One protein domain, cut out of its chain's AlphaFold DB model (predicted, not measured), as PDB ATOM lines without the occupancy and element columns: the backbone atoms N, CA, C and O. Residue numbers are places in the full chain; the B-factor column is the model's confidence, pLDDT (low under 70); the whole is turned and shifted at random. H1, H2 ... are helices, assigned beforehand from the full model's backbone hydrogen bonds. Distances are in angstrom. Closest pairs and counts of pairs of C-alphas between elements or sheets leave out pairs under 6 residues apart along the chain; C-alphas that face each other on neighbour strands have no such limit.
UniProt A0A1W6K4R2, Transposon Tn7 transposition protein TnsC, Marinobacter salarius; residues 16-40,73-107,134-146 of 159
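AT A GLANCE: This is residues 16 to 40, 73 to 107 and 134 to 146 of the 159 residues of the protein "Transposon Tn7 transposition protein TnsC" of Marinobacter salarius (UniProt A0A1W6K4R2). One long helix, H3, is the spine of a loose, drawn-out arrangement. The short helices H1 and H2 pack near its two opposite ends, joined by a stretch that runs beside it; H5 sits near the same end as H2, and H4 is set off beyond the other end, touching no helix. The printed part has 73 residues with five named helices, H1 to H5 in order along the chain, and no named strand; the class is all helix. The whole is loose, with a radius of gyration of the C-alphas of 15.2 A, and elongated, spanning 45 by 24 by 16 A.

IN THESE COORDINATES: Begin at Glu 16 and go on to C-alpha 21 at (33.461, -33.013, -10.708), where H1, residues 21 to 24, starts. H2 follows at residues 32 to 39 and is 10.5 A long. Find C-alpha 73 at (34.583, -7.053, -26.557); from there H3, residues 73 to 91, runs 27.3 A to C-alpha 91 at (25.983, -30.928, -16.409). H4, residues 98 to 107, is 14.4 A long. H5, residues 136 to 144, runs 12.5 A to C-alpha 144 at (40.657, -22.972, -25.680).

HOW THE PARTS SIT: Look first at H3, the hub, which touches three helices. H1 touches H3 at its residues 87 to 91 alone; the closest C-alphas, those of Ile 23 and Arg 87, are 5.7 A apart. H2 touches H3 at its residues 76 to 79 alone, about perpendicular at 86 degrees, with the C-alphas of Pro 32 and Leu 76 closest at 5.9 A. H5 only just touches H3, at its residues 75 to 79 alone, with 3 pairs of C-alphas within 8 A; the closest, those of Glu 79 and Ile 143, are 6.1 A apart. H3 and H5 run the same way at a steep tilt of 52 degrees. H2 and H5 are close but not clearly touching, with the C-alphas of Leu 39 and Ala 142 closest at 6.8 A. H4 touches no helix; H3 and H4 are apart. In H2, H3, H4 and H5 every O i to N i+4 pair is within hydrogen-bond range; H1 is too short for such a pair, and its 1 pair of O i and N i+3 is not within range.

THE WHOLE: The two C-alphas farthest apart are those of Ala 40 and Ala 106, at 45.5 A. Residues 41 to 72 are not printed, and C-alphas 40 and 73 are 12.4 A apart across that cut. Residues 108 to 133 are not printed either, and C-alphas 107 and 134 are 41.5 A apart. Of the links that are printed whole, H1 to H2 and H3 to H4 are short. The mean pLDDT of the printed part is 89.8; look for values under 70 at residues 101 to 107, which belong to H4.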
ATOM      1  N   GLU A  16      24.135 -24.870  -9.196       93.62
ATOM      2  CA  GLU A  16      23.966 -25.919 -10.209       93.62
ATOM      3  C   GLU A  16      25.260 -26.688 -10.511       93.62
ATOM      4  O   GLU A  16      25.216 -27.770 -11.101       93.62
ATOM      5  N   TYR A  17      26.416 -26.124 -10.151       95.88
ATOM      6  CA  TYR A  17      27.723 -26.756 -10.327       95.88
ATOM      7  C   TYR A  17      28.197 -27.474  -9.064       95.88
ATOM      8  O   TYR A  17      29.281 -28.052  -9.061       95.88
ATOM      9  N   GLU A  18      27.417 -27.474  -7.984       95.12
ATOM     10  CA  GLU A  18      27.754 -28.256  -6.802       95.12
ATOM     11  C   GLU A  18      27.740 -29.757  -7.119       95.12
ATOM     12  O   GLU A  18      26.836 -30.279  -7.772       95.12
ATOM     13  N   GLY A  19      28.784 -30.464  -6.677       92.75
ATOM     14  CA  GLY A  19      28.903 -31.907  -6.889       92.75
ATOM     15  C   GLY A  19      29.040 -32.332  -8.357       92.75
ATOM     16  O   GLY A  19      28.655 -33.455  -8.681       92.75
ATOM     17  N   GLN A  20      29.566 -31.473  -9.242       95.00
ATOM     18  CA  GLN A  20      29.797 -31.763 -10.665       95.00
ATOM     19  C   GLN A  20      31.304 -31.843 -10.980       95.00
ATOM     20  O   GLN A  20      31.878 -30.886 -11.505       95.00
ATOM     21  N   PRO A  21      31.994 -32.977 -10.740       95.25
ATOM     22  CA  PRO A  21      33.461 -33.013 -10.708       95.25
ATOM     23  C   PRO A  21      34.144 -32.537 -11.997       95.25
ATOM     24  O   PRO A  21      35.206 -31.921 -11.940       95.25
ATOM     25  N   LEU A  22      33.528 -32.776 -13.161       95.19
ATOM     26  CA  LEU A  22      34.039 -32.295 -14.449       95.19
ATOM     27  C   LEU A  22      33.991 -30.768 -14.577       95.19
ATOM     28  O   LEU A  22      34.851 -30.194 -15.234       95.19
ATOM     29  N   ILE A  23      33.009 -30.111 -13.954       96.69
ATOM     30  CA  ILE A  23      32.898 -28.649 -13.918       96.69
ATOM     31  C   ILE A  23      33.843 -28.085 -12.859       96.69
ATOM     32  O   ILE A  23      34.614 -27.176 -13.154       96.69
ATOM     33  N   ASN A  24      33.839 -28.656 -11.652       96.56
ATOM     34  CA  ASN A  24      34.665 -28.198 -10.533       96.56
ATOM     35  C   ASN A  24      36.174 -28.332 -10.797       96.56
ATOM     36  O   ASN A  24      36.959 -27.649 -10.145       96.56
ATOM     37  N   ALA A  25      36.587 -29.191 -11.733       96.50
ATOM     38  CA  ALA A  25      37.981 -29.320 -12.162       96.50
ATOM     39  C   ALA A  25      38.434 -28.244 -13.170       96.50
ATOM     40  O   ALA A  25      39.631 -28.125 -13.440       96.50
ATOM     41  N   LEU A  26      37.512 -27.471 -13.755       96.19
ATOM     42  CA  LEU A  26      37.849 -26.429 -14.726       96.19
ATOM     43  C   LEU A  26      38.460 -25.189 -14.047       96.19
ATOM     44  O   LEU A  26      38.229 -24.940 -12.860       96.19
ATOM     45  N   PRO A  27      39.211 -24.359 -14.801       94.62
ATOM     46  CA  PRO A  27      39.574 -23.016 -14.352       94.62
ATOM     47  C   PRO A  27      38.330 -22.217 -13.941       94.62
ATOM     48  O   PRO A  27      37.264 -22.460 -14.510       94.62
ATOM     49  N   PRO A  28      38.446 -21.252 -13.011       94.56
ATOM     50  CA  PRO A  28      37.301 -20.471 -12.549       94.56
ATOM     51  C   PRO A  28      36.610 -19.717 -13.692       94.56
ATOM     52  O   PRO A  28      37.214 -19.444 -14.732       94.56
ATOM     53  N   ILE A  29      35.340 -19.365 -13.496       96.38
ATOM     54  CA  ILE A  29      34.620 -18.495 -14.437       96.38
ATOM     55  C   ILE A  29      35.288 -17.114 -14.433       96.38
ATOM     56  O   ILE A  29      35.323 -16.433 -13.409       96.38
ATOM     57  N   ASN A  30      35.832 -16.698 -15.577       95.94
ATOM     58  CA  ASN A  30      36.557 -15.436 -15.671       95.94
ATOM     59  C   ASN A  30      35.616 -14.228 -15.657       95.94
ATOM     60  O   ASN A  30      34.530 -14.248 -16.240       95.94
ATOM     61  N   SER A  31      36.084 -13.130 -15.061       96.25
ATOM     62  CA  SER A  31      35.512 -11.805 -15.300       96.25
ATOM     63  C   SER A  31      35.949 -11.266 -16.673       96.25
ATOM     64  O   SER A  31      36.991 -11.677 -17.191       96.25
ATOM     65  N   PRO A  32      35.242 -10.282 -17.263       95.12
ATOM     66  CA  PRO A  32      35.700  -9.614 -18.484       95.12
ATOM     67  C   PRO A  32      37.134  -9.064 -18.381       95.12
ATOM     68  O   PRO A  32      37.883  -9.084 -19.358       95.12
ATOM     69  N   GLN A  33      37.527  -8.580 -17.200       96.44
ATOM     70  CA  GLN A  33      38.862  -8.055 -16.924       96.44
ATOM     71  C   GLN A  33      39.912  -9.166 -16.904       96.44
ATOM     72  O   GLN A  33      40.996  -8.986 -17.462       96.44
ATOM     73  N   ASP A  34      39.601 -10.307 -16.294       96.75
ATOM     74  CA  ASP A  34      40.515 -11.449 -16.245       96.75
ATOM     75  C   ASP A  34      40.657 -12.092 -17.622       96.75
ATOM     76  O   ASP A  34      41.778 -12.357 -18.052       96.75
ATOM     77  N   THR A  35      39.563 -12.202 -18.381       96.50
ATOM     78  CA  THR A  35      39.599 -12.635 -19.782       96.50
ATOM     79  C   THR A  35      40.461 -11.707 -20.633       96.50
ATOM     80  O   THR A  35      41.277 -12.177 -21.427       96.50
ATOM     81  N   ALA A  36      40.348 -10.387 -20.449       96.12
ATOM     82  CA  ALA A  36      41.202  -9.443 -21.159       96.12
ATOM     83  C   ALA A  36      42.684  -9.655 -20.810       96.12
ATOM     84  O   ALA A  36      43.511  -9.795 -21.707       96.12
ATOM     85  N   LYS A  37      43.031  -9.742 -19.521       95.44
ATOM     86  CA  LYS A  37      44.418  -9.978 -19.088       95.44
ATOM     87  C   LYS A  37      44.975 -11.300 -19.616       95.44
ATOM     88  O   LYS A  37      46.112 -11.340 -20.069       95.44
ATOM     89  N   MET A  38      44.169 -12.356 -19.574       94.19
ATOM     90  CA  MET A  38      44.527 -13.700 -20.017       94.19
ATOM     91  C   MET A  38      44.789 -13.772 -21.526       94.19
ATOM     92  O   MET A  38      45.713 -14.457 -21.961       94.19
ATOM     93  N   LEU A  39      43.981 -13.079 -22.332       93.75
ATOM     94  CA  LEU A  39      44.123 -13.090 -23.789       93.75
ATOM     95  C   LEU A  39      45.185 -12.110 -24.291       93.75
ATOM     96  O   LEU A  39      45.742 -12.329 -25.367       93.75
ATOM     97  N   ALA A  40      45.466 -11.044 -23.542       93.69
ATOM     98  CA  ALA A  40      46.382 -10.002 -23.969       93.69
ATOM     99  C   ALA A  40      47.796 -10.543 -24.206       93.69
ATOM    100  O   ALA A  40      48.448 -11.073 -23.306       93.69
ATOM    101  N   LYS A  73      35.894  -6.616 -27.075       94.88
ATOM    102  CA  LYS A  73      34.583  -7.053 -26.557       94.88
ATOM    103  C   LYS A  73      34.127  -8.391 -27.155       94.88
ATOM    104  O   LYS A  73      33.610  -9.228 -26.427       94.88
ATOM    105  N   SER A  74      34.384  -8.613 -28.445       93.75
ATOM    106  CA  SER A  74      34.045  -9.863 -29.134       93.75
ATOM    107  C   SER A  74      34.802 -11.068 -28.573       93.75
ATOM    108  O   SER A  74      34.224 -12.141 -28.457       93.75
ATOM    109  N   HIS A  75      36.066 -10.894 -28.171       95.31
ATOM    110  CA  HIS A  75      36.827 -11.956 -27.509       95.31
ATOM    111  C   HIS A  75      36.238 -12.300 -26.138       95.31
ATOM    112  O   HIS A  75      36.135 -13.472 -25.795       95.31
ATOM    113  N   LEU A  76      35.814 -11.286 -25.377       95.94
ATOM    114  CA  LEU A  76      35.209 -11.488 -24.056       95.94
ATOM    115  C   LEU A  76      33.878 -12.240 -24.171       95.94
ATOM    116  O   LEU A  76      33.638 -13.193 -23.441       95.94
ATOM    117  N   GLN A  77      33.033 -11.851 -25.129       95.38
ATOM    118  CA  GLN A  77      31.774 -12.545 -25.408       95.38
ATOM    119  C   GLN A  77      32.005 -13.990 -25.858       95.38
ATOM    120  O   GLN A  77      31.301 -14.893 -25.411       95.38
ATOM    121  N   LEU A  78      32.998 -14.208 -26.724       95.81
ATOM    122  CA  LEU A  78      33.352 -15.541 -27.194       95.81
ATOM    123  C   LEU A  78      33.850 -16.435 -26.050       95.81
ATOM    124  O   LEU A  78      33.485 -17.606 -25.994       95.81
ATOM    125  N   GLU A  79      34.644 -15.899 -25.124       97.00
ATOM    126  CA  GLU A  79      35.135 -16.663 -23.976       97.00
ATOM    127  C   GLU A  79      34.009 -17.062 -23.025       97.00
ATOM    128  O   GLU A  79      33.911 -18.239 -22.681       97.00
ATOM    129  N   GLN A  80      33.104 -16.138 -22.696       95.75
ATOM    130  CA  GLN A  80      31.924 -16.434 -21.876       95.75
ATOM    131  C   GLN A  80      31.036 -17.500 -22.524       95.75
ATOM    132  O   GLN A  80      30.557 -18.419 -21.859       95.75
ATOM    133  N   MET A  81      30.864 -17.421 -23.844       95.44
ATOM    134  CA  MET A  81      30.113 -18.409 -24.607       95.44
ATOM    135  C   MET A  81      30.776 -19.791 -24.558       95.44
ATOM    136  O   MET A  81      30.110 -20.765 -24.220       95.44
ATOM    137  N   ILE A  82      32.080 -19.892 -24.841       96.12
ATOM    138  CA  ILE A  82      32.822 -21.163 -24.776       96.12
ATOM    139  C   ILE A  82      32.784 -21.740 -23.353       96.12
ATOM    140  O   ILE A  82      32.466 -22.916 -23.179       96.12
ATOM    141  N   SER A  83      33.043 -20.908 -22.341       96.38
ATOM    142  CA  SER A  83      32.993 -21.266 -20.919       96.38
ATOM    143  C   SER A  83      31.638 -21.862 -20.525       96.38
ATOM    144  O   SER A  83      31.579 -22.945 -19.933       96.38
ATOM    145  N   GLY A  84      30.547 -21.197 -20.916       94.38
ATOM    146  CA  GLY A  84      29.185 -21.656 -20.667       94.38
ATOM    147  C   GLY A  84      28.856 -22.955 -21.399       94.38
ATOM    148  O   GLY A  84      28.300 -23.869 -20.792       94.38
ATOM    149  N   MET A  85      29.241 -23.084 -22.674       93.75
ATOM    150  CA  MET A  85      28.997 -24.301 -23.457       93.75
ATOM    151  C   MET A  85      29.711 -25.523 -22.871       93.75
ATOM    152  O   MET A  85      29.094 -26.582 -22.762       93.75
ATOM    153  N   ILE A  86      30.978 -25.383 -22.460       93.88
ATOM    154  CA  ILE A  86      31.742 -26.475 -21.837       93.88
ATOM    155  C   ILE A  86      31.034 -26.943 -20.561       93.88
ATOM    156  O   ILE A  86      30.717 -28.125 -20.422       93.88
ATOM    157  N   ARG A  87      30.719 -26.014 -19.649       94.19
ATOM    158  CA  ARG A  87      30.086 -26.344 -18.362       94.19
ATOM    159  C   ARG A  87      28.689 -26.925 -18.535       94.19
ATOM    160  O   ARG A  87      28.367 -27.946 -17.932       94.19
ATOM    161  N   ARG A  88      27.873 -26.337 -19.413       91.06
ATOM    162  CA  ARG A  88      26.537 -26.856 -19.729       91.06
ATOM    163  C   ARG A  88      26.608 -28.250 -20.347       91.06
ATOM    164  O   ARG A  88      25.793 -29.097 -20.001       91.06
ATOM    165  N   GLY A  89      27.607 -28.513 -21.188       88.44
ATOM    166  CA  GLY A  89      27.865 -29.841 -21.740       88.44
ATOM    167  C   GLY A  89      28.297 -30.880 -20.699       88.44
ATOM    168  O   GLY A  89      28.120 -32.077 -20.933       88.44
ATOM    169  N   TYR A  90      28.850 -30.465 -19.558       91.00
ATOM    170  CA  TYR A  90      29.215 -31.370 -18.464       91.00
ATOM    171  C   TYR A  90      28.106 -31.609 -17.445       91.00
ATOM    172  O   TYR A  90      28.146 -32.635 -16.775       91.00
ATOM    173  N   LEU A  91      27.084 -30.751 -17.365       87.88
ATOM    174  CA  LEU A  91      25.983 -30.928 -16.409       87.88
ATOM    175  C   LEU A  91      25.284 -32.291 -16.534       87.88
ATOM    176  O   LEU A  91      24.896 -32.879 -15.528       87.88
ATOM    177  N   SER A  92      25.157 -32.822 -17.754       80.25
ATOM    178  CA  SER A  92      24.560 -34.141 -18.000       80.25
ATOM    179  C   SER A  92      25.549 -35.308 -17.851       80.25
ATOM    180  O   SER A  92      25.222 -36.431 -18.230       80.25
ATOM    181  N   ARG A  93      26.787 -35.049 -17.415       83.75
ATOM    182  CA  ARG A  93      27.905 -36.005 -17.382       83.75
ATOM    183  C   ARG A  93      28.545 -36.054 -15.996       83.75
ATOM    184  O   ARG A  93      29.741 -35.815 -15.840       83.75
ATOM    185  N   ASN A  94      27.740 -36.335 -14.977       88.12
ATOM    186  CA  ASN A  94      28.245 -36.354 -13.612       88.12
ATOM    187  C   ASN A  94      28.982 -37.667 -13.300       88.12
ATOM    188  O   ASN A  94      28.361 -38.690 -13.019       88.12
ATOM    189  N   ILE A  95      30.316 -37.615 -13.300       89.94
ATOM    190  CA  ILE A  95      31.177 -38.774 -13.018       89.94
ATOM    191  C   ILE A  95      31.164 -39.227 -11.550       89.94
ATOM    192  O   ILE A  95      31.696 -40.300 -11.265       89.94
ATOM    193  N   ALA A  96      30.571 -38.445 -10.641       88.88
ATOM    194  CA  ALA A  96      30.362 -38.842  -9.248       88.88
ATOM    195  C   ALA A  96      29.200 -39.830  -9.080       88.88
ATOM    196  O   ALA A  96      29.126 -40.517  -8.065       88.88
ATOM    197  N   VAL A  97      28.281 -39.899 -10.051       84.50
ATOM    198  CA  VAL A  97      27.070 -40.719  -9.951       84.50
ATOM    199  C   VAL A  97      27.291 -42.060 -10.664       84.50
ATOM    200  O   VAL A  97      27.537 -42.063 -11.873       84.50
ATOM    201  N   PRO A  98      27.150 -43.211  -9.976       72.25
ATOM    202  CA  PRO A  98      27.353 -44.534 -10.580       72.25
ATOM    203  C   PRO A  98      26.463 -44.818 -11.802       72.25
ATOM    204  O   PRO A  98      26.877 -45.505 -12.735       72.25
ATOM    205  N   ASP A  99      25.248 -44.260 -11.833       70.25
ATOM    206  CA  ASP A  99      24.303 -44.443 -12.942       70.25
ATOM    207  C   ASP A  99      24.792 -43.829 -14.258       70.25
ATOM    208  O   ASP A  99      24.431 -44.313 -15.331       70.25
ATOM    209  N   TYR A 100      25.627 -42.787 -14.213       70.06
ATOM    210  CA  TYR A 100      26.218 -42.228 -15.427       70.06
ATOM    211  C   TYR A 100      27.130 -43.253 -16.116       70.06
ATOM    212  O   TYR A 100      27.024 -43.456 -17.324       70.06
ATOM    213  N   HIS A 101      27.950 -43.965 -15.339       65.94
ATOM    214  CA  HIS A 101      28.847 -45.011 -15.845       65.94
ATOM    215  C   HIS A 101      28.073 -46.224 -16.344       65.94
ATOM    216  O   HIS A 101      28.294 -46.666 -17.466       65.94
ATOM    217  N   ARG A 102      27.059 -46.670 -15.592       63.78
ATOM    218  CA  ARG A 102      26.179 -47.763 -16.033       63.78
ATOM    219  C   ARG A 102      25.488 -47.446 -17.361       63.78
ATOM    220  O   ARG A 102      25.338 -48.327 -18.202       63.78
ATOM    221  N   ASN A 103      25.071 -46.195 -17.559       65.56
ATOM    222  CA  ASN A 103      24.505 -45.753 -18.830       65.56
ATOM    223  C   ASN A 103      25.547 -45.751 -19.957       65.56
ATOM    224  O   ASN A 103      25.201 -46.127 -21.072       65.56
ATOM    225  N   LEU A 104      26.798 -45.361 -19.698       65.12
ATOM    226  CA  LEU A 104      27.872 -45.420 -20.698       65.12
ATOM    227  C   LEU A 104      28.180 -46.865 -21.123       65.12
ATOM    228  O   LEU A 104      28.246 -47.136 -22.323       65.12
ATOM    229  N   ASP A 105      28.285 -47.789 -20.167       65.25
ATOM    230  CA  ASP A 105      28.527 -49.211 -20.441       65.25
ATOM    231  C   ASP A 105      27.350 -49.851 -21.184       65.25
ATOM    232  O   ASP A 105      27.529 -50.578 -22.160       65.25
ATOM    233  N   ALA A 106      26.117 -49.529 -20.777       63.44
ATOM    234  CA  ALA A 106      24.923 -49.992 -21.473       63.44
ATOM    235  C   ALA A 106      24.890 -49.490 -22.924       63.44
ATOM    236  O   ALA A 106      24.581 -50.264 -23.829       63.44
ATOM    237  N   VAL A 107      25.258 -48.226 -23.166       63.53
ATOM    238  CA  VAL A 107      25.351 -47.628 -24.507       63.53
ATOM    239  C   VAL A 107      26.387 -48.348 -25.380       63.53
ATOM    240  O   VAL A 107      26.126 -48.549 -26.563       63.53
ATOM    241  N   THR A 134      40.276 -12.530 -40.363       87.25
ATOM    242  CA  THR A 134      39.855 -11.634 -39.260       87.25
ATOM    243  C   THR A 134      40.153 -12.161 -37.851       87.25
ATOM    244  O   THR A 134      39.722 -11.564 -36.868       87.25
ATOM    245  N   GLY A 135      40.852 -13.294 -37.728       87.38
ATOM    246  CA  GLY A 135      41.252 -13.854 -36.432       87.38
ATOM    247  C   GLY A 135      40.205 -14.726 -35.729       87.38
ATOM    248  O   GLY A 135      40.355 -14.991 -34.544       87.38
ATOM    249  N   LYS A 136      39.165 -15.216 -36.424       92.88
ATOM    250  CA  LYS A 136      38.120 -16.083 -35.826       92.88
ATOM    251  C   LYS A 136      38.696 -17.349 -35.183       92.88
ATOM    252  O   LYS A 136      38.529 -17.558 -33.987       92.88
ATOM    253  N   SER A 137      39.407 -18.166 -35.966       92.62
ATOM    254  CA  SER A 137      40.034 -19.396 -35.467       92.62
ATOM    255  C   SER A 137      41.095 -19.084 -34.413       92.62
ATOM    256  O   SER A 137      41.142 -19.734 -33.378       92.62
ATOM    257  N   THR A 138      41.871 -18.016 -34.622       91.69
ATOM    258  CA  THR A 138      42.875 -17.539 -33.664       91.69
ATOM    259  C   THR A 138      42.260 -17.190 -32.310       91.69
ATOM    260  O   THR A 138      42.830 -17.546 -31.283       91.69
ATOM    261  N   ALA A 139      41.093 -16.538 -32.286       92.88
ATOM    262  CA  ALA A 139      40.388 -16.187 -31.057       92.88
ATOM    263  C   ALA A 139      39.867 -17.432 -30.326       92.88
ATOM    264  O   ALA A 139      40.081 -17.562 -29.121       92.88
ATOM    265  N   VAL A 140      39.248 -18.370 -31.053       95.12
ATOM    266  CA  VAL A 140      38.778 -19.649 -30.488       95.12
ATOM    267  C   VAL A 140      39.939 -20.432 -29.889       95.12
ATOM    268  O   VAL A 140      39.876 -20.841 -28.735       95.12
ATOM    269  N   GLU A 141      41.027 -20.600 -30.638       94.00
ATOM    270  CA  GLU A 141      42.213 -21.298 -30.150       94.00
ATOM    271  C   GLU A 141      42.854 -20.592 -28.958       94.00
ATOM    272  O   GLU A 141      43.302 -21.255 -28.027       94.00
ATOM    273  N   ALA A 142      42.932 -19.258 -28.980       93.06
ATOM    274  CA  ALA A 142      43.515 -18.493 -27.887       93.06
ATOM    275  C   ALA A 142      42.755 -18.722 -26.578       93.06
ATOM    276  O   ALA A 142      43.410 -18.869 -25.551       93.06
ATOM    277  N   ILE A 143      41.423 -18.808 -26.638       95.81
ATOM    278  CA  ILE A 143      40.562 -19.121 -25.492       95.81
ATOM    279  C   ILE A 143      40.684 -20.595 -25.098       95.81
ATOM    280  O   ILE A 143      40.913 -20.897 -23.940       95.81
ATOM    281  N   LEU A 144      40.585 -21.545 -26.031       95.38
ATOM    282  CA  LEU A 144      40.657 -22.972 -25.680       95.38
ATOM    283  C   LEU A 144      42.014 -23.367 -25.080       95.38
ATOM    284  O   LEU A 144      42.069 -24.246 -24.222       95.38
ATOM    285  N   LYS A 145      43.102 -22.687 -25.469       93.38
ATOM    286  CA  LYS A 145      44.442 -22.869 -24.887       93.38
ATOM    287  C   LYS A 145      44.531 -22.458 -23.413       93.38
ATOM    288  O   LYS A 145      45.511 -22.812 -22.763       93.38
ATOM    289  N   THR A 146      43.550 -21.729 -22.877       92.25
ATOM    290  CA  THR A 146      43.508 -21.351 -21.455       92.25
ATOM    291  C   THR A 146      42.952 -22.468 -20.575       92.25
ATOM    292  O   THR A 146      43.108 -22.427 -19.356       92.25
TER     293      THR A 146